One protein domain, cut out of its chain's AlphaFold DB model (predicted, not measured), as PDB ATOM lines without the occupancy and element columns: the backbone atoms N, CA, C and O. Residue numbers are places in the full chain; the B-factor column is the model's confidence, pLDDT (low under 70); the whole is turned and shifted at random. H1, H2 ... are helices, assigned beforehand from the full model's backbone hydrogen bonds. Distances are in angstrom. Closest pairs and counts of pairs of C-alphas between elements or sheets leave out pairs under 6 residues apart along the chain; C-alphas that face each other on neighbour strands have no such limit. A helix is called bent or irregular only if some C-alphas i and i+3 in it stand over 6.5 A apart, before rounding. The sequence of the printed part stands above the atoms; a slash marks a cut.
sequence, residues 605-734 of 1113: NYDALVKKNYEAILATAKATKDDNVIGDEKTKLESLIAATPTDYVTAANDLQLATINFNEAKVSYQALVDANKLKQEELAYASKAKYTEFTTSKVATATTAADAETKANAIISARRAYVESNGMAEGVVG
ATOM      1  N   ASN A 605     100.071 164.480  87.136       95.44
ATOM      2  CA  ASN A 605     101.163 163.649  86.613       95.44
ATOM      3  C   ASN A 605     101.309 162.291  87.334       95.44
ATOM      4  O   ASN A 605     102.174 161.507  86.953       95.44
ATOM      5  N   TYR A 606     100.467 161.984  88.332       94.38
ATOM      6  CA  TYR A 606     100.539 160.744  89.124       94.38
ATOM      7  C   TYR A 606     100.507 159.477  88.254       94.38
ATOM      8  O   TYR A 606     101.441 158.681  88.320       94.38
ATOM      9  N   ASP A 607      99.504 159.327  87.381       93.62
ATOM     10  CA  ASP A 607      99.356 158.143  86.517       93.62
ATOM     11  C   ASP A 607     100.554 157.955  85.571       93.62
ATOM     12  O   ASP A 607     101.009 156.836  85.326       93.62
ATOM     13  N   ALA A 608     101.101 159.062  85.058       94.44
ATOM     14  CA  ALA A 608     102.277 159.045  84.196       94.44
ATOM     15  C   ALA A 608     103.556 158.685  84.973       94.44
ATOM     16  O   ALA A 608     104.396 157.952  84.453       94.44
ATOM     17  N   LEU A 609     103.686 159.148  86.218       94.50
ATOM     18  CA  LEU A 609     104.811 158.861  87.107       94.50
ATOM     19  C   LEU A 609     104.834 157.393  87.554       94.50
ATOM     20  O   LEU A 609     105.857 156.729  87.396       94.50
ATOM     21  N   VAL A 610     103.710 156.843  88.033       94.06
ATOM     22  CA  VAL A 610     103.653 155.418  88.423       94.06
ATOM     23  C   VAL A 610     103.915 154.503  87.224       94.06
ATOM     24  O   VAL A 610     104.609 153.494  87.356       94.06
ATOM     25  N   LYS A 611     103.453 154.896  86.029       93.19
ATOM     26  CA  LYS A 611     103.755 154.191  84.782       93.19
ATOM     27  C   LYS A 611     105.239 154.281  84.400       93.19
ATOM     28  O   LYS A 611     105.826 153.250  84.084       93.19
ATOM     29  N   LYS A 612     105.859 155.467  84.471       91.88
ATOM     30  CA  LYS A 612     107.300 155.690  84.214       91.88
ATOM     31  C   LYS A 612     108.169 154.822  85.133       91.88
ATOM     32  O   LYS A 612     109.113 154.183  84.666       91.88
ATOM     33  N   ASN A 613     107.800 154.720  86.410       89.69
ATOM     34  CA  ASN A 613     108.517 153.901  87.388       89.69
ATOM     35  C   ASN A 613     108.339 152.395  87.124       89.69
ATOM     36  O   ASN A 613     109.323 151.652  87.133       89.69
ATOM     37  N   TYR A 614     107.125 151.944  86.786       92.75
ATOM     38  CA  TYR A 614     106.896 150.570  86.327       92.75
ATOM     39  C   TYR A 614     107.691 150.237  85.052       92.75
ATOM     40  O   TYR A 614     108.300 149.174  84.979       92.75
ATOM     41  N   GLU A 615     107.742 151.132  84.059       93.38
ATOM     42  CA  GLU A 615     108.485 150.909  82.810       93.38
ATOM     43  C   GLU A 615     110.001 150.761  83.049       93.38
ATOM     44  O   GLU A 615     110.639 149.910  82.422       93.38
ATOM     45  N   ALA A 616     110.575 151.501  84.008       90.38
ATOM     46  CA  ALA A 616     111.974 151.350  84.423       90.38
ATOM     47  C   ALA A 616     112.254 149.997  85.115       90.38
ATOM     48  O   ALA A 616     113.257 149.331  84.827       90.38
ATOM     49  N   ILE A 617     111.344 149.544  85.984       89.81
ATOM     50  CA  ILE A 617     111.427 148.222  86.630       89.81
ATOM     51  C   ILE A 617     111.249 147.107  85.586       89.81
ATOM     52  O   ILE A 617     112.019 146.146  85.570       89.81
ATOM     53  N   LEU A 618     110.322 147.267  84.639       94.12
ATOM     54  CA  LEU A 618     110.090 146.334  83.535       94.12
ATOM     55  C   LEU A 618     111.295 146.210  82.595       94.12
ATOM     56  O   LEU A 618     111.581 145.113  82.114       94.12
ATOM     57  N   ALA A 619     112.026 147.299  82.343       93.50
ATOM     58  CA  ALA A 619     113.281 147.249  81.596       93.50
ATOM     59  C   ALA A 619     114.346 146.413  82.334       93.50
ATOM     60  O   ALA A 619     114.994 145.562  81.722       93.50
ATOM     61  N   THR A 620     114.465 146.592  83.653       89.06
ATOM     62  CA  THR A 620     115.390 145.834  84.517       89.06
ATOM     63  C   THR A 620     115.032 144.343  84.569       89.06
ATOM     64  O   THR A 620     115.899 143.478  84.411       89.06
ATOM     65  N   ALA A 621     113.742 144.027  84.695       91.75
ATOM     66  CA  ALA A 621     113.226 142.662  84.650       91.75
ATOM     67  C   ALA A 621     113.520 141.980  83.299       91.75
ATOM     68  O   ALA A 621     114.050 140.875  83.267       91.75
ATOM     69  N   LYS A 622     113.272 142.661  82.169       93.69
ATOM     70  CA  LYS A 622     113.561 142.149  80.810       93.69
ATOM     71  C   LYS A 622     115.053 141.930  80.527       93.69
ATOM     72  O   LYS A 622     115.398 141.092  79.691       93.69
ATOM     73  N   ALA A 623     115.928 142.693  81.183       91.81
ATOM     74  CA  ALA A 623     117.377 142.522  81.102       91.81
ATOM     75  C   ALA A 623     117.888 141.344  81.954       91.81
ATOM     76  O   ALA A 623     118.943 140.785  81.658       91.81
ATOM     77  N   THR A 624     117.140 140.945  82.986       87.81
ATOM     78  CA  THR A 624     117.503 139.846  83.886       87.81
ATOM     79  C   THR A 624     117.293 138.499  83.197       87.81
ATOM     80  O   THR A 624     116.173 138.131  82.855       87.81
ATOM     81  N   LYS A 625     118.384 137.754  82.986       87.56
ATOM     82  CA  LYS A 625     118.378 136.418  82.371       87.56
ATOM     83  C   LYS A 625     119.380 135.490  83.048       87.56
ATOM     84  O   LYS A 625     120.366 135.954  83.625       87.56
ATOM     85  N   ASP A 626     119.089 134.196  82.976       89.38
ATOM     86  CA  ASP A 626     119.961 133.065  83.304       89.38
ATOM     87  C   ASP A 626     119.321 131.805  82.707       89.38
ATOM     88  O   ASP A 626     118.106 131.625  82.824       89.38
ATOM     89  N   ASP A 627     120.105 130.965  82.036       88.06
ATOM     90  CA  ASP A 627     119.587 129.766  81.366       88.06
ATOM     91  C   ASP A 627     119.463 128.563  82.319       88.06
ATOM     92  O   ASP A 627     118.771 127.599  81.996       88.06
ATOM     93  N   ASN A 628     120.093 128.615  83.503       90.06
ATOM     94  CA  ASN A 628     120.026 127.545  84.502       90.06
ATOM     95  C   ASN A 628     118.758 127.630  85.365       90.06
ATOM     96  O   ASN A 628     118.267 126.601  85.831       90.06
ATOM     97  N   VAL A 629     118.223 128.837  85.586       92.56
ATOM     98  CA  VAL A 629     116.985 129.054  86.354       92.56
ATOM     99  C   VAL A 629     115.790 128.718  85.461       92.56
ATOM    100  O   VAL A 629     115.509 129.428  84.497       92.56
ATOM    101  N   ILE A 630     115.093 127.617  85.758       90.75
ATOM    102  CA  ILE A 630     114.059 127.044  84.868       90.75
ATOM    103  C   ILE A 630     112.673 126.845  85.504       90.75
ATOM    104  O   ILE A 630     111.750 126.463  84.790       90.75
ATOM    105  N   GLY A 631     112.519 127.068  86.813       91.50
ATOM    106  CA  GLY A 631     111.295 126.751  87.556       91.50
ATOM    107  C   GLY A 631     110.337 127.922  87.790       91.50
ATOM    108  O   GLY A 631     110.163 128.809  86.947       91.50
ATOM    109  N   ASP A 632     109.693 127.905  88.955       92.50
ATOM    110  CA  ASP A 632     108.644 128.842  89.359       92.50
ATOM    111  C   ASP A 632     109.139 130.293  89.395       92.50
ATOM    112  O   ASP A 632     108.400 131.200  89.015       92.50
ATOM    113  N   GLU A 633     110.399 130.538  89.774       93.75
ATOM    114  CA  GLU A 633     110.976 131.886  89.824       93.75
ATOM    115  C   GLU A 633     111.067 132.507  88.423       93.75
ATOM    116  O   GLU A 633     110.735 133.681  88.235       93.75
ATOM    117  N   LYS A 634     111.434 131.702  87.414       95.00
ATOM    118  CA  LYS A 634     111.408 132.109  86.001       95.00
ATOM    119  C   LYS A 634     109.983 132.311  85.512       95.00
ATOM    120  O   LYS A 634     109.671 133.362  84.961       95.00
ATOM    121  N   THR A 635     109.113 131.336  85.764       94.88
ATOM    122  CA  THR A 635     107.715 131.361  85.316       94.88
ATOM    123  C   THR A 635     106.976 132.585  85.868       94.88
ATOM    124  O   THR A 635     106.274 133.279  85.131       94.88
ATOM    125  N   LYS A 636     107.178 132.914  87.150       95.00
ATOM    126  CA  LYS A 636     106.597 134.096  87.797       95.00
ATOM    127  C   LYS A 636     107.155 135.391  87.205       95.00
ATOM    128  O   LYS A 636     106.353 136.262  86.864       95.00
ATOM    129  N   LEU A 637     108.474 135.505  87.024       94.94
ATOM    130  CA  LEU A 637     109.098 136.677  86.398       94.94
ATOM    131  C   LEU A 637     108.584 136.902  84.965       94.94
ATOM    132  O   LEU A 637     108.107 137.991  84.648       94.94
ATOM    133  N   GLU A 638     108.599 135.870  84.119       95.31
ATOM    134  CA  GLU A 638     108.122 135.947  82.732       95.31
ATOM    135  C   GLU A 638     106.621 136.284  82.658       95.31
ATOM    136  O   GLU A 638     106.222 137.111  81.835       95.31
ATOM    137  N   SER A 639     105.795 135.739  83.563       95.81
ATOM    138  CA  SER A 639     104.360 136.064  83.628       95.81
ATOM    139  C   SER A 639     104.087 137.540  83.946       95.81
ATOM    140  O   SER A 639     103.189 138.138  83.357       95.81
ATOM    141  N   LEU A 640     104.886 138.149  84.830       96.31
ATOM    142  CA  LEU A 640     104.756 139.558  85.209       96.31
ATOM    143  C   LEU A 640     105.341 140.501  84.146       96.31
ATOM    144  O   LEU A 640     104.814 141.593  83.947       96.31
ATOM    145  N   ILE A 641     106.375 140.069  83.412       95.94
ATOM    146  CA  ILE A 641     106.906 140.785  82.238       95.94
ATOM    147  C   ILE A 641     105.883 140.821  81.088       95.94
ATOM    148  O   ILE A 641     105.859 141.788  80.322       95.94
ATOM    149  N   ALA A 642     105.065 139.772  80.950       94.25
ATOM    150  CA  ALA A 642     104.035 139.654  79.918       94.25
ATOM    151  C   ALA A 642     102.685 140.298  80.296       94.25
ATOM    152  O   ALA A 642     101.817 140.438  79.432       94.25
ATOM    153  N   ALA A 643     102.485 140.668  81.563       93.62
ATOM    154  CA  ALA A 643     101.239 141.250  82.046       93.62
ATOM    155  C   ALA A 643     101.051 142.708  81.583       93.62
ATOM    156  O   ALA A 643     101.996 143.492  81.539       93.62
ATOM    157  N   THR A 644      99.799 143.092  81.323       93.31
ATOM    158  CA  THR A 644      99.399 144.496  81.133       93.31
ATOM    159  C   THR A 644      98.732 144.983  82.423       93.31
ATOM    160  O   THR A 644      97.602 144.569  82.694       93.31
ATOM    161  N   PRO A 645      99.396 145.809  83.250       93.00
ATOM    162  CA  PRO A 645      98.869 146.184  84.557       93.00
ATOM    163  C   PRO A 645      97.752 147.232  84.472       93.00
ATOM    164  O   PRO A 645      97.819 148.177  83.687       93.00
ATOM    165  N   THR A 646      96.746 147.088  85.337       89.56
ATOM    166  CA  THR A 646      95.742 148.128  85.631       89.56
ATOM    167  C   THR A 646      96.109 148.965  86.859       89.56
ATOM    168  O   THR A 646      95.660 150.099  86.973       89.56
ATOM    169  N   ASP A 647      96.941 148.423  87.751       91.69
ATOM    170  CA  ASP A 647      97.587 149.127  88.862       91.69
ATOM    171  C   ASP A 647      99.108 149.010  88.689       91.69
ATOM    172  O   ASP A 647      99.692 147.936  88.862       91.69
ATOM    173  N   TYR A 648      99.741 150.122  88.319       91.69
ATOM    174  CA  TYR A 648     101.182 150.192  88.091       91.69
ATOM    175  C   TYR A 648     102.007 150.122  89.383       91.69
ATOM    176  O   TYR A 648     103.146 149.666  89.324       91.69
ATOM    177  N   VAL A 649     101.464 150.526  90.539       87.19
ATOM    178  CA  VAL A 649     102.194 150.509  91.820       87.19
ATOM    179  C   VAL A 649     102.315 149.074  92.321       87.19
ATOM    180  O   VAL A 649     103.420 148.603  92.592       87.19
ATOM    181  N   THR A 650     101.201 148.338  92.362       88.31
ATOM    182  CA  THR A 650     101.221 146.914  92.734       88.31
ATOM    183  C   THR A 650     102.046 146.097  91.736       88.31
ATOM    184  O   THR A 650     102.883 145.294  92.146       88.31
ATOM    185  N   ALA A 651     101.893 146.341  90.429       91.75
ATOM    186  CA  ALA A 651     102.655 145.621  89.407       91.75
ATOM    187  C   ALA A 651     104.166 145.911  89.441       91.75
ATOM    188  O   ALA A 651     104.958 145.010  89.168       91.75
ATOM    189  N   ALA A 652     104.579 147.136  89.788       88.94
ATOM    190  CA  ALA A 652     105.984 147.482  89.997       88.94
ATOM    191  C   ALA A 652     106.589 146.688  91.166       88.94
ATOM    192  O   ALA A 652     107.637 146.062  90.999       88.94
ATOM    193  N   ASN A 653     105.894 146.651  92.309       85.12
ATOM    194  CA  ASN A 653     106.320 145.910  93.499       85.12
ATOM    195  C   ASN A 653     106.447 144.400  93.220       85.12
ATOM    196  O   ASN A 653     107.488 143.802  93.504       85.12
ATOM    197  N   ASP A 654     105.424 143.790  92.612       88.19
ATOM    198  CA  ASP A 654     105.410 142.366  92.251       88.19
ATOM    199  C   ASP A 654     106.549 142.000  91.286       88.19
ATOM    200  O   ASP A 654     107.217 140.973  91.448       88.19
ATOM    201  N   LEU A 655     106.784 142.840  90.272       90.56
ATOM    202  CA  LEU A 655     107.803 142.609  89.250       90.56
ATOM    203  C   LEU A 655     109.225 142.786  89.799       90.56
ATOM    204  O   LEU A 655     110.114 142.000  89.458       90.56
ATOM    205  N   GLN A 656     109.441 143.765  90.683       85.19
ATOM    206  CA  GLN A 656     110.712 143.934  91.385       85.19
ATOM    207  C   GLN A 656     111.004 142.722  92.284       85.19
ATOM    208  O   GLN A 656     112.089 142.145  92.194       85.19
ATOM    209  N   LEU A 657     110.018 142.266  93.068       81.00
ATOM    210  CA  LEU A 657     110.145 141.090  93.934       81.00
ATOM    211  C   LEU A 657     110.462 139.810  93.140       81.00
ATOM    212  O   LEU A 657     111.375 139.068  93.504       81.00
ATOM    213  N   ALA A 658     109.772 139.570  92.021       88.44
ATOM    214  CA  ALA A 658     110.057 138.428  91.151       88.44
ATOM    215  C   ALA A 658     111.462 138.498  90.522       88.44
ATOM    216  O   ALA A 658     112.142 137.478  90.419       88.44
ATOM    217  N   THR A 659     111.927 139.699  90.158       87.88
ATOM    218  CA  THR A 659     113.278 139.916  89.610       87.88
ATOM    219  C   THR A 659     114.365 139.612  90.646       87.88
ATOM    220  O   THR A 659     115.399 139.033  90.307       87.88
ATOM    221  N   ILE A 660     114.140 139.959  91.918       79.19
ATOM    222  CA  ILE A 660     115.059 139.633  93.018       79.19
ATOM    223  C   ILE A 660     115.103 138.119  93.246       79.19
ATOM    224  O   ILE A 660     116.182 137.533  93.180       79.19
ATOM    225  N   ASN A 661     113.942 137.475  93.411       83.38
ATOM    226  CA  ASN A 661     113.854 136.032  93.662       83.38
ATOM    227  C   ASN A 661     114.509 135.209  92.531       83.38
ATOM    228  O   ASN A 661     115.210 134.236  92.799       83.38
ATOM    229  N   PHE A 662     114.349 135.626  91.268       89.69
ATOM    230  CA  PHE A 662     115.029 134.998  90.127       89.69
ATOM    231  C   PHE A 662     116.560 135.103  90.214       89.69
ATOM    232  O   PHE A 662     117.262 134.166  89.840       89.69
ATOM    233  N   ASN A 663     117.097 136.234  90.685       85.81
ATOM    234  CA  ASN A 663     118.542 136.410  90.839       85.81
ATOM    235  C   ASN A 663     119.107 135.620  92.028       85.81
ATOM    236  O   ASN A 663     120.186 135.049  91.894       85.81
ATOM    237  N   GLU A 664     118.378 135.535  93.143       80.75
ATOM    238  CA  GLU A 664     118.737 134.698  94.300       80.75
ATOM    239  C   GLU A 664     118.776 133.206  93.913       80.75
ATOM    240  O   GLU A 664     119.747 132.505  94.205       80.75
ATOM    241  N   ALA A 665     117.782 132.734  93.149       87.00
ATOM    242  CA  ALA A 665     117.670 131.341  92.709       87.00
ATOM    243  C   ALA A 665     118.879 130.820  91.901       87.00
ATOM    244  O   ALA A 665     119.144 129.614  91.896       87.00
ATOM    245  N   LYS A 666     119.635 131.707  91.235       88.62
ATOM    246  CA  LYS A 666     120.780 131.346  90.375       88.62
ATOM    247  C   LYS A 666     121.793 130.450  91.078       88.62
ATOM    248  O   LYS A 666     122.296 129.515  90.462       88.62
ATOM    249  N   VAL A 667     122.068 130.703  92.360       86.62
ATOM    250  CA  VAL A 667     123.057 129.943  93.139       86.62
ATOM    251  C   VAL A 667     122.631 128.479  93.286       86.62
ATOM    252  O   VAL A 667     123.411 127.582  92.968       86.62
ATOM    253  N   SER A 668     121.381 128.222  93.681       89.50
ATOM    254  CA  SER A 668     120.870 126.859  93.885       89.50
ATOM    255  C   SER A 668     120.717 126.083  92.571       89.50
ATOM    256  O   SER A 668     121.069 124.903  92.502       89.50
ATOM    257  N   TYR A 669     120.271 126.740  91.493       93.56
ATOM    258  CA  TYR A 669     120.229 126.122  90.160       93.56
ATOM    259  C   TYR A 669     121.638 125.823  89.613       93.56
ATOM    260  O   TYR A 669     121.862 124.743  89.061       93.56
ATOM    261  N   GLN A 670     122.614 126.713  89.821       93.81
ATOM    262  CA  GLN A 670     124.010 126.475  89.444       93.81
ATOM    263  C   GLN A 670     124.632 125.317  90.247       93.81
ATOM    264  O   GLN A 670     125.297 124.459  89.665       93.81
ATOM    265  N   ALA A 671     124.350 125.219  91.552       91.75
ATOM    266  CA  ALA A 671     124.783 124.095  92.384       91.75
ATOM    267  C   ALA A 671     124.241 122.746  91.873       91.75
ATOM    268  O   ALA A 671     124.988 121.768  91.803       91.75
ATOM    269  N   LEU A 672     122.978 122.691  91.429       93.62
ATOM    270  CA  LEU A 672     122.411 121.506  90.776       93.62
ATOM    271  C   LEU A 672     123.101 121.194  89.441       93.62
ATOM    272  O   LEU A 672     123.401 120.032  89.152       93.62
ATOM    273  N   VAL A 673     123.384 122.206  88.622       93.69
ATOM    274  CA  VAL A 673     124.121 122.041  87.358       93.69
ATOM    275  C   VAL A 673     125.525 121.474  87.599       93.69
ATOM    276  O   VAL A 673     125.964 120.601  86.849       93.69
ATOM    277  N   ASP A 674     126.217 121.893  88.657       92.88
ATOM    278  CA  ASP A 674     127.546 121.375  88.997       92.88
ATOM    279  C   ASP A 674     127.505 119.992  89.664       92.88
ATOM    280  O   ASP A 674     128.329 119.136  89.329       92.88
ATOM    281  N   ALA A 675     126.495 119.701  90.491       93.56
ATOM    282  CA  ALA A 675     126.243 118.355  91.010       93.56
ATOM    283  C   ALA A 675     125.999 117.342  89.872       93.56
ATOM    284  O   ALA A 675     126.563 116.245  89.872       93.56
ATOM    285  N   ASN A 676     125.247 117.733  88.838       92.94
ATOM    286  CA  ASN A 676     125.026 116.925  87.634       92.94
ATOM    287  C   ASN A 676     126.318 116.634  86.840       92.94
ATOM    288  O   ASN A 676     126.419 115.583  86.202       92.94
ATOM    289  N   LYS A 677     127.327 117.517  86.895       93.75
ATOM    290  CA  LYS A 677     128.638 117.312  86.241       93.75
ATOM    291  C   LYS A 677     129.546 116.332  86.993       93.75
ATOM    292  O   LYS A 677     130.561 115.913  86.429       93.75
ATOM    293  N   LEU A 678     129.226 115.961  88.239       93.38
ATOM    294  CA  LEU A 678     130.070 115.080  89.049       93.38
ATOM    295  C   LEU A 678     130.246 113.705  88.393       93.38
ATOM    296  O   LEU A 678     129.288 113.044  87.979       93.38
ATOM    297  N   LYS A 679     131.492 113.228  88.353       92.12
ATOM    298  CA  LYS A 679     131.865 111.918  87.804       92.12
ATOM    299  C   LYS A 679     132.339 110.989  88.915       92.12
ATOM    300  O   LYS A 679     132.966 111.431  89.875       92.12
ATOM    301  N   GLN A 680     132.034 109.706  88.765       94.50
ATOM    302  CA  GLN A 680     132.578 108.622  89.575       94.50
ATOM    303  C   GLN A 680     132.686 107.394  88.671       94.50
ATOM    304  O   GLN A 680     131.722 107.063  87.976       94.50
ATOM    305  N   GLU A 681     133.859 106.775  88.646       92.75
ATOM    306  CA  GLU A 681     134.098 105.521  87.926       92.75
ATOM    307  C   GLU A 681     133.536 104.336  88.723       92.75
ATOM    308  O   GLU A 681     133.311 104.460  89.932       92.75
ATOM    309  N   GLU A 682     133.290 103.206  88.055       93.06
ATOM    310  CA  GLU A 682     132.872 101.979  88.739       93.06
ATOM    311  C   GLU A 682     134.015 101.442  89.619       93.06
ATOM    312  O   GLU A 682     135.130 101.212  89.152       93.06
ATOM    313  N   LEU A 683     133.730 101.258  90.908       95.50
ATOM    314  CA  LEU A 683     134.661 100.776  91.924       95.50
ATOM    315  C   LEU A 683     134.456  99.275  92.182       95.50
ATOM    316  O   LEU A 683     133.322  98.802  92.267       95.50
ATOM    317  N   ALA A 684     135.561  98.541  92.332       93.00
ATOM    318  CA  ALA A 684     135.601  97.079  92.233       93.00
ATOM    319  C   ALA A 684     134.743  96.306  93.254       93.00
ATOM    320  O   ALA A 684     134.299  95.202  92.943       93.00
ATOM    321  N   TYR A 685     134.504  96.862  94.446       95.69
ATOM    322  CA  TYR A 685     133.784  96.181  95.534       95.69
ATOM    323  C   TYR A 685     132.482  96.898  95.927       95.69
ATOM    324  O   TYR A 685     131.831  96.521  96.898       95.69
ATOM    325  N   ALA A 686     132.096  97.947  95.199       96.62
ATOM    326  CA  ALA A 686     130.971  98.806  95.549       96.62
ATOM    327  C   ALA A 686     129.603  98.233  95.147       96.62
ATOM    328  O   ALA A 686     129.475  97.436  94.216       96.62
ATOM    329  N   SER A 687     128.543  98.702  95.807       96.75
ATOM    330  CA  SER A 687     127.173  98.296  95.488       96.75
ATOM    331  C   SER A 687     126.725  98.841  94.128       96.75
ATOM    332  O   SER A 687     126.587 100.052  93.928       96.75
ATOM    333  N   LYS A 688     126.409  97.938  93.193       93.81
ATOM    334  CA  LYS A 688     125.875  98.294  91.865       93.81
ATOM    335  C   LYS A 688     124.525  99.021  91.937       93.81
ATOM    336  O   LYS A 688     124.223  99.839  91.068       93.81
ATOM    337  N   ALA A 689     123.733  98.773  92.984       95.38
ATOM    338  CA  ALA A 689     122.489  99.501  93.231       95.38
ATOM    339  C   ALA A 689     122.764 100.978  93.563       95.38
ATOM    340  O   ALA A 689     122.191 101.856  92.922       95.38
ATOM    341  N   LYS A 690     123.717 101.255  94.466       97.00
ATOM    342  CA  LYS A 690     124.130 102.626  94.816       97.00
ATOM    343  C   LYS A 690     124.799 103.359  93.643       97.00
ATOM    344  O   LYS A 690     124.602 104.561  93.485       97.00
ATOM    345  N   TYR A 691     125.532 102.649  92.772       95.69
ATOM    346  CA  TYR A 691     126.021 103.246  91.517       95.69
ATOM    347  C   TYR A 691     124.865 103.690  90.626       95.69
ATOM    348  O   TYR A 691     124.847 104.817  90.135       95.69
ATOM    349  N   THR A 692     123.878 102.802  90.460       94.25
ATOM    350  CA  THR A 692     122.683 103.073  89.660       94.25
ATOM    351  C   THR A 692     121.978 104.315  90.200       94.25
ATOM    352  O   THR A 692     121.816 105.265  89.447       94.25
ATOM    353  N   GLU A 693     121.704 104.375  91.506       94.25
ATOM    354  CA  GLU A 693     121.099 105.525  92.196       94.25
ATOM    355  C   GLU A 693     121.856 106.850  91.961       94.25
ATOM    356  O   GLU A 693     121.250 107.858  91.586       94.25
ATOM    357  N   PHE A 694     123.189 106.857  92.087       95.00
ATOM    358  CA  PHE A 694     124.016 108.027  91.759       95.00
ATOM    359  C   PHE A 694     123.947 108.415  90.272       95.00
ATOM    360  O   PHE A 694     123.986 109.597  89.935       95.00
ATOM    361  N   THR A 695     123.857 107.451  89.355       92.88
ATOM    362  CA  THR A 695     123.743 107.755  87.919       92.88
ATOM    363  C   THR A 695     122.344 108.216  87.509       92.88
ATOM    364  O   THR A 695     122.246 109.102  86.667       92.88
ATOM    365  N   THR A 696     121.279 107.685  88.122       90.19
ATOM    366  CA  THR A 696     119.877 108.025  87.810       90.19
ATOM    367  C   THR A 696     119.379 109.291  88.500       90.19
ATOM    368  O   THR A 696     118.378 109.851  88.070       90.19
ATOM    369  N   SER A 697     120.039 109.740  89.574       89.94
ATOM    370  CA  SER A 697     119.734 111.023  90.230       89.94
ATOM    371  C   SER A 697     120.262 112.231  89.447       89.94
ATOM    372  O   SER A 697     119.731 113.334  89.579       89.94
ATOM    373  N   LYS A 698     121.260 112.030  88.578       85.88
ATOM    374  CA  LYS A 698     121.654 113.025  87.571       85.88
ATOM    375  C   LYS A 698     120.565 113.144  86.508       85.88
ATOM    376  O   LYS A 698     119.880 112.174  86.223       85.88
ATOM    377  N   VAL A 699     120.458 114.321  85.898       74.06
ATOM    378  CA  VAL A 699     119.371 114.799  85.016       74.06
ATOM    379  C   VAL A 699     118.036 115.119  85.705       74.06
ATOM    380  O   VAL A 699     117.042 115.368  85.025       74.06
ATOM    381  N   ALA A 700     118.002 115.212  87.038       72.12
ATOM    382  CA  ALA A 700     116.844 115.751  87.749       72.12
ATOM    383  C   ALA A 700     116.642 117.250  87.437       72.12
ATOM    384  O   ALA A 700     117.498 118.078  87.749       72.12
ATOM    385  N   THR A 701     115.494 117.612  86.856       83.06
ATOM    386  CA  THR A 701     115.057 119.009  86.685       83.06
ATOM    387  C   THR A 701     114.424 119.535  87.970       83.06
ATOM    388  O   THR A 701     113.644 118.815  88.603       83.06
ATOM    389  N   ALA A 702     114.711 120.783  88.342       91.62
ATOM    390  CA  ALA A 702     114.148 121.415  89.535       91.62
ATOM    391  C   ALA A 702     113.007 122.395  89.227       91.62
ATOM    392  O   ALA A 702     113.076 123.131  88.241       91.62
ATOM    393  N   THR A 703     111.986 122.426  90.085       92.94
ATOM    394  CA  THR A 703     110.821 123.323  89.964       92.94
ATOM    395  C   THR A 703     110.955 124.607  90.780       92.94
ATOM    396  O   THR A 703     110.287 125.577  90.453       92.94
ATOM    397  N   THR A 704     111.821 124.641  91.795       92.62
ATOM    398  CA  THR A 704     112.148 125.842  92.588       92.62
ATOM    399  C   THR A 704     113.627 125.842  92.979       92.62
ATOM    400  O   THR A 704     114.299 124.810  92.885       92.62
ATOM    401  N   ALA A 705     114.137 126.964  93.488       88.44
ATOM    402  CA  ALA A 705     115.494 127.075  94.023       88.44
ATOM    403  C   ALA A 705     115.771 126.078  95.171       88.44
ATOM    404  O   ALA A 705     116.810 125.416  95.176       88.44
ATOM    405  N   ALA A 706     114.828 125.911  96.105       86.75
ATOM    406  CA  ALA A 706     114.959 124.977  97.230       86.75
ATOM    407  C   ALA A 706     114.943 123.500  96.778       86.75
ATOM    408  O   ALA A 706     115.683 122.660  97.297       86.75
ATOM    409  N   ASP A 707     114.141 123.174  95.760       90.94
ATOM    410  CA  ASP A 707     114.148 121.856  95.115       90.94
ATOM    411  C   ASP A 707     115.458 121.614  94.339       90.94
ATOM    412  O   ASP A 707     115.998 120.505  94.361       90.94
ATOM    413  N   ALA A 708     116.036 122.655  93.725       92.88
ATOM    414  CA  ALA A 708     117.333 122.571  93.057       92.88
ATOM    415  C   ALA A 708     118.467 122.234  94.036       92.88
ATOM    416  O   ALA A 708     119.231 121.299  93.787       92.88
ATOM    417  N   GLU A 709     118.531 122.924  95.175       90.81
ATOM    418  CA  GLU A 709     119.488 122.619  96.242       90.81
ATOM    419  C   GLU A 709     119.280 121.211  96.819       90.81
ATOM    420  O   GLU A 709     120.236 120.440  96.942       90.81
ATOM    421  N   THR A 710     118.031 120.833  97.105       91.62
ATOM    422  CA  THR A 710     117.693 119.492  97.611       91.62
ATOM    423  C   THR A 710     118.192 118.397  96.660       91.62
ATOM    424  O   THR A 710     118.816 117.427  97.094       91.62
ATOM    425  N   LYS A 711     117.989 118.572  95.348       93.00
ATOM    426  CA  LYS A 711     118.465 117.646  94.308       93.00
ATOM    427  C   LYS A 711     119.988 117.647  94.167       93.00
ATOM    428  O   LYS A 711     120.574 116.575  94.015       93.00
ATOM    429  N   ALA A 712     120.641 118.806  94.266       93.88
ATOM    430  CA  ALA A 712     122.100 118.906  94.242       93.88
ATOM    431  C   ALA A 712     122.728 118.110  95.399       93.88
ATOM    432  O   ALA A 712     123.597 117.260  95.181       93.88
ATOM    433  N   ASN A 713     122.214 118.320  96.614       92.12
ATOM    434  CA  ASN A 713     122.636 117.615  97.819       92.12
ATOM    435  C   ASN A 713     122.365 116.103  97.724       92.12
ATOM    436  O   ASN A 713     123.242 115.308  98.064       92.12
ATOM    437  N   ALA A 714     121.218 115.685  97.176       92.81
ATOM    438  CA  ALA A 714     120.908 114.270  96.959       92.81
ATOM    439  C   ALA A 714     121.905 113.571  96.011       92.81
ATOM    440  O   ALA A 714     122.377 112.477  96.324       92.81
ATOM    441  N   ILE A 715     122.296 114.206  94.896       95.25
ATOM    442  CA  ILE A 715     123.313 113.662  93.969       95.25
ATOM    443  C   ILE A 715     124.676 113.521  94.670       95.25
ATOM    444  O   ILE A 715     125.374 112.517  94.493       95.25
ATOM    445  N   ILE A 716     125.060 114.510  95.486       94.12
ATOM    446  CA  ILE A 716     126.312 114.496  96.259       94.12
ATOM    447  C   ILE A 716     126.295 113.361  97.297       94.12
ATOM    448  O   ILE A 716     127.249 112.581  97.368       94.12
ATOM    449  N   SER A 717     125.204 113.207  98.050       94.44
ATOM    450  CA  SER A 717     125.017 112.114  99.011       94.44
ATOM    451  C   SER A 717     125.002 110.735  98.348       94.44
ATOM    452  O   SER A 717     125.681 109.833  98.835       94.44
ATOM    453  N   ALA A 718     124.332 110.567  97.203       96.00
ATOM    454  CA  ALA A 718     124.339 109.307  96.454       96.00
ATOM    455  C   ALA A 718     125.754 108.934  95.972       96.00
ATOM    456  O   ALA A 718     126.168 107.776  96.076       96.00
ATOM    457  N   ARG A 719     126.553 109.920  95.525       96.62
ATOM    458  CA  ARG A 719     127.970 109.705  95.185       96.62
ATOM    459  C   ARG A 719     128.769 109.197  96.384       96.62
ATOM    460  O   ARG A 719     129.540 108.249  96.243       96.62
ATOM    461  N   ARG A 720     128.595 109.829  97.548       96.88
ATOM    462  CA  ARG A 720     129.272 109.452  98.798       96.88
ATOM    463  C   ARG A 720     128.876 108.048  99.239       96.88
ATOM    464  O   ARG A 720     129.768 107.243  99.480       96.88
ATOM    465  N   ALA A 721     127.582 107.726  99.225       96.81
ATOM    466  CA  ALA A 721     127.063 106.405  99.585       96.81
ATOM    467  C   ALA A 721     127.650 105.304  98.691       96.81
ATOM    468  O   ALA A 721     128.004 104.226  99.171       96.81
ATOM    469  N   TYR A 722     127.780 105.581  97.390       97.81
ATOM    470  CA  TYR A 722     128.416 104.664  96.455       97.81
ATOM    471  C   TYR A 722     129.905 104.446  96.770       97.81
ATOM    472  O   TYR A 722     130.344 103.300  96.854       97.81
ATOM    473  N   VAL A 723     130.674 105.513  97.004       97.38
ATOM    474  CA  VAL A 723     132.105 105.396  97.341       97.38
ATOM    475  C   VAL A 723     132.310 104.694  98.692       97.38
ATOM    476  O   VAL A 723     133.118 103.772  98.773       97.38
ATOM    477  N   GLU A 724     131.521 105.031  99.715       96.25
ATOM    478  CA  GLU A 724     131.542 104.363 101.027       96.25
ATOM    479  C   GLU A 724     131.256 102.857 100.910       96.25
ATOM    480  O   GLU A 724     131.928 102.050 101.560       96.25
ATOM    481  N   SER A 725     130.331 102.465 100.020       97.50
ATOM    482  CA  SER A 725     130.003 101.056  99.766       97.50
ATOM    483  C   SER A 725     131.160 100.244  99.176       97.50
ATOM    484  O   SER A 725     131.195  99.029  99.369       97.50
ATOM    485  N   ASN A 726     132.128 100.889  98.506       97.50
ATOM    486  CA  ASN A 726     133.360 100.223  98.077       97.50
ATOM    487  C   ASN A 726     134.202  99.805  99.280       97.50
ATOM    488  O   ASN A 726     134.680  98.676  99.337       97.50
ATOM    489  N   GLY A 727     134.371 100.709 100.250       95.56
ATOM    490  CA  GLY A 727     135.182 100.426 101.431       95.56
ATOM    491  C   GLY A 727     134.551  99.413 102.384       95.56
ATOM    492  O   GLY A 727     135.278  98.776 103.140       95.56
ATOM    493  N   MET A 728     133.230  99.224 102.294       96.56
ATOM    494  CA  MET A 728     132.481  98.160 102.974       96.56
ATOM    495  C   MET A 728     132.317  96.869 102.146       96.56
ATOM    496  O   MET A 728     131.680  95.929 102.612       96.56
ATOM    497  N   ALA A 729     132.866  96.812 100.926       96.44
ATOM    498  CA  ALA A 729     132.714  95.710  99.969       96.44
ATOM    499  C   ALA A 729     131.262  95.239  99.714       96.44
ATOM    500  O   ALA A 729     131.030  94.058  99.455       96.44
ATOM    501  N   GLU A 730     130.270  96.139  99.747       96.50
ATOM    502  CA  GLU A 730     128.841  95.779  99.622       96.50
ATOM    503  C   GLU A 730     128.475  95.087  98.293       96.50
ATOM    504  O   GLU A 730     127.429  94.446  98.191       96.50
ATOM    505  N   GLY A 731     129.305  95.228  97.255       93.00
ATOM    506  CA  GLY A 731     129.150  94.530  95.977       93.00
ATOM    507  C   GLY A 731     129.609  93.066  95.992       93.00
ATOM    508  O   GLY A 731     129.357  92.346  95.024       93.00
ATOM    509  N   VAL A 732     130.279  92.610  97.056       91.94
ATOM    510  CA  VAL A 732     130.878  91.272  97.156       91.94
ATOM    511  C   VAL A 732     129.996  90.353  98.003       91.94
ATOM    512  O   VAL A 732     129.843  90.521  99.211       91.94
ATOM    513  N   VAL A 733     129.415  89.339  97.359       86.00
ATOM    514  CA  VAL A 733     128.547  88.356  98.023       86.00
ATOM    515  C   VAL A 733     129.343  87.559  99.058       86.00
ATOM    516  O   VAL A 733     130.287  86.856  98.707       86.00
ATOM    517  N   GLY A 734     128.917  87.627 100.321       84.25
ATOM    518  CA  GLY A 734     129.565  86.925 101.432       84.25
ATOM    519  C   GLY A 734     130.747  87.668 102.060       84.25
ATOM    520  O   GLY A 734     131.481  87.055 102.830       84.25
TER     521      GLY A 734
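This is residues 605 to 734 of the 1113 residues of an uncharacterized protein of Prevotella sp. CAG:1092 (UniProt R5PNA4). This is a long, thin rod of helices that run roughly along its length, in two groups set end to end and joined by the bent helix H3. Its first arm H3a makes one end of the rod with H1 and H2, in a bundle whose members run up and down, and its second arm H3b reaches into the other group, where H5 has H3b along one part and H4 along another. The 130 printed residues have five named helices, in the order H1, H2, H3, H4, H5, and no named strand; the class is all helix. The whole is extended, with a radius of gyration of the C-alphas of 22.0 A, and the C-alphas span 83 by 18 by 16 A.

Start with H3, residues 648 to 677, the longest helix at 30 residues. By its hydrogen bonds it was assigned as one helix, but it is bent: C-alphas 664 and 667 are 6.5 A apart, where about 5 A would be found in a regular helix. Find C-alpha 648 at (101.182, 150.192, 88.091); from there arm H3a runs 24.2 A to residue 664. Arm H3b covers residues 667 to 677 and runs 15.4 A, to C-alpha 677 at (128.638, 117.312, 86.241); residues 665 and 666 belong to neither arm. Earlier in the printed part, H1 takes residues 606 to 623 and runs 26.1 A from C-alpha 606 at (100.539, 160.744, 89.124), and H2 takes residues 632 to 641, 14.0 A. After H3, look at residues 688 to 697 for H4, 14.2 A, and at residues 705 to 727 for H5, 34.0 A, which ends with C-alpha 727 at (135.182, 100.426, 101.431).

Begin at the hub, H3, which taken whole touches three other helices. The lines of its arms stand at 35.3 degrees, only just a steep tilt. H1 touches H3a, closest at the C-alphas of Tyr 614 and Ala 652, 4.9 A, at a shallow tilt of 19 degrees, the same way. H2 and H3a are a helical hairpin: they touch at the C-alphas of Glu 633 and Phe 662, 5.1 A, and run opposite ways at 34 degrees, a tilt only just short of steep. H1 and H2 are a hairpin too; H1 touches H2 with residues 618 to 622 alone, closest at the C-alphas of Leu 618 and Ile 641, 6.5 A, at a steep tilt of 44 degrees. H1, H2 and H3a form the up and down bundle, each running against the one before it in the chain. Now move along the rod to H3b, which touches H5: their closest C-alphas are those of Leu 672 and Ala 712, 4.3 A, and they run the same way at 33 degrees, only just short of steep. H4 and H5 form a third hairpin, with the C-alphas of Phe 694 and Ala 718 closest at 4.9 A and a shallow tilt of 18 degrees, opposite ways. H3b and H4 are only just apart, their closest C-alphas 8.3 A from each other. Between the two groups, H2 and H5 are close but not clearly touching, with the C-alphas of Glu 633 and Ala 705 7.8 A apart. Every O i to N i+4 pair is within hydrogen-bond range in H1, H2, H3a, H3b and H4; in H5 it is 18 of 19.

The two C-alphas farthest apart are those of Asn 605 and Gly 734, the first and last printed, 83.1 A. The printed part has no cut, and the four links between the helices are short, among them the 10 residues between H3 and H4. The mean pLDDT of the printed part is 91.8, and no printed residue of this model is under 70.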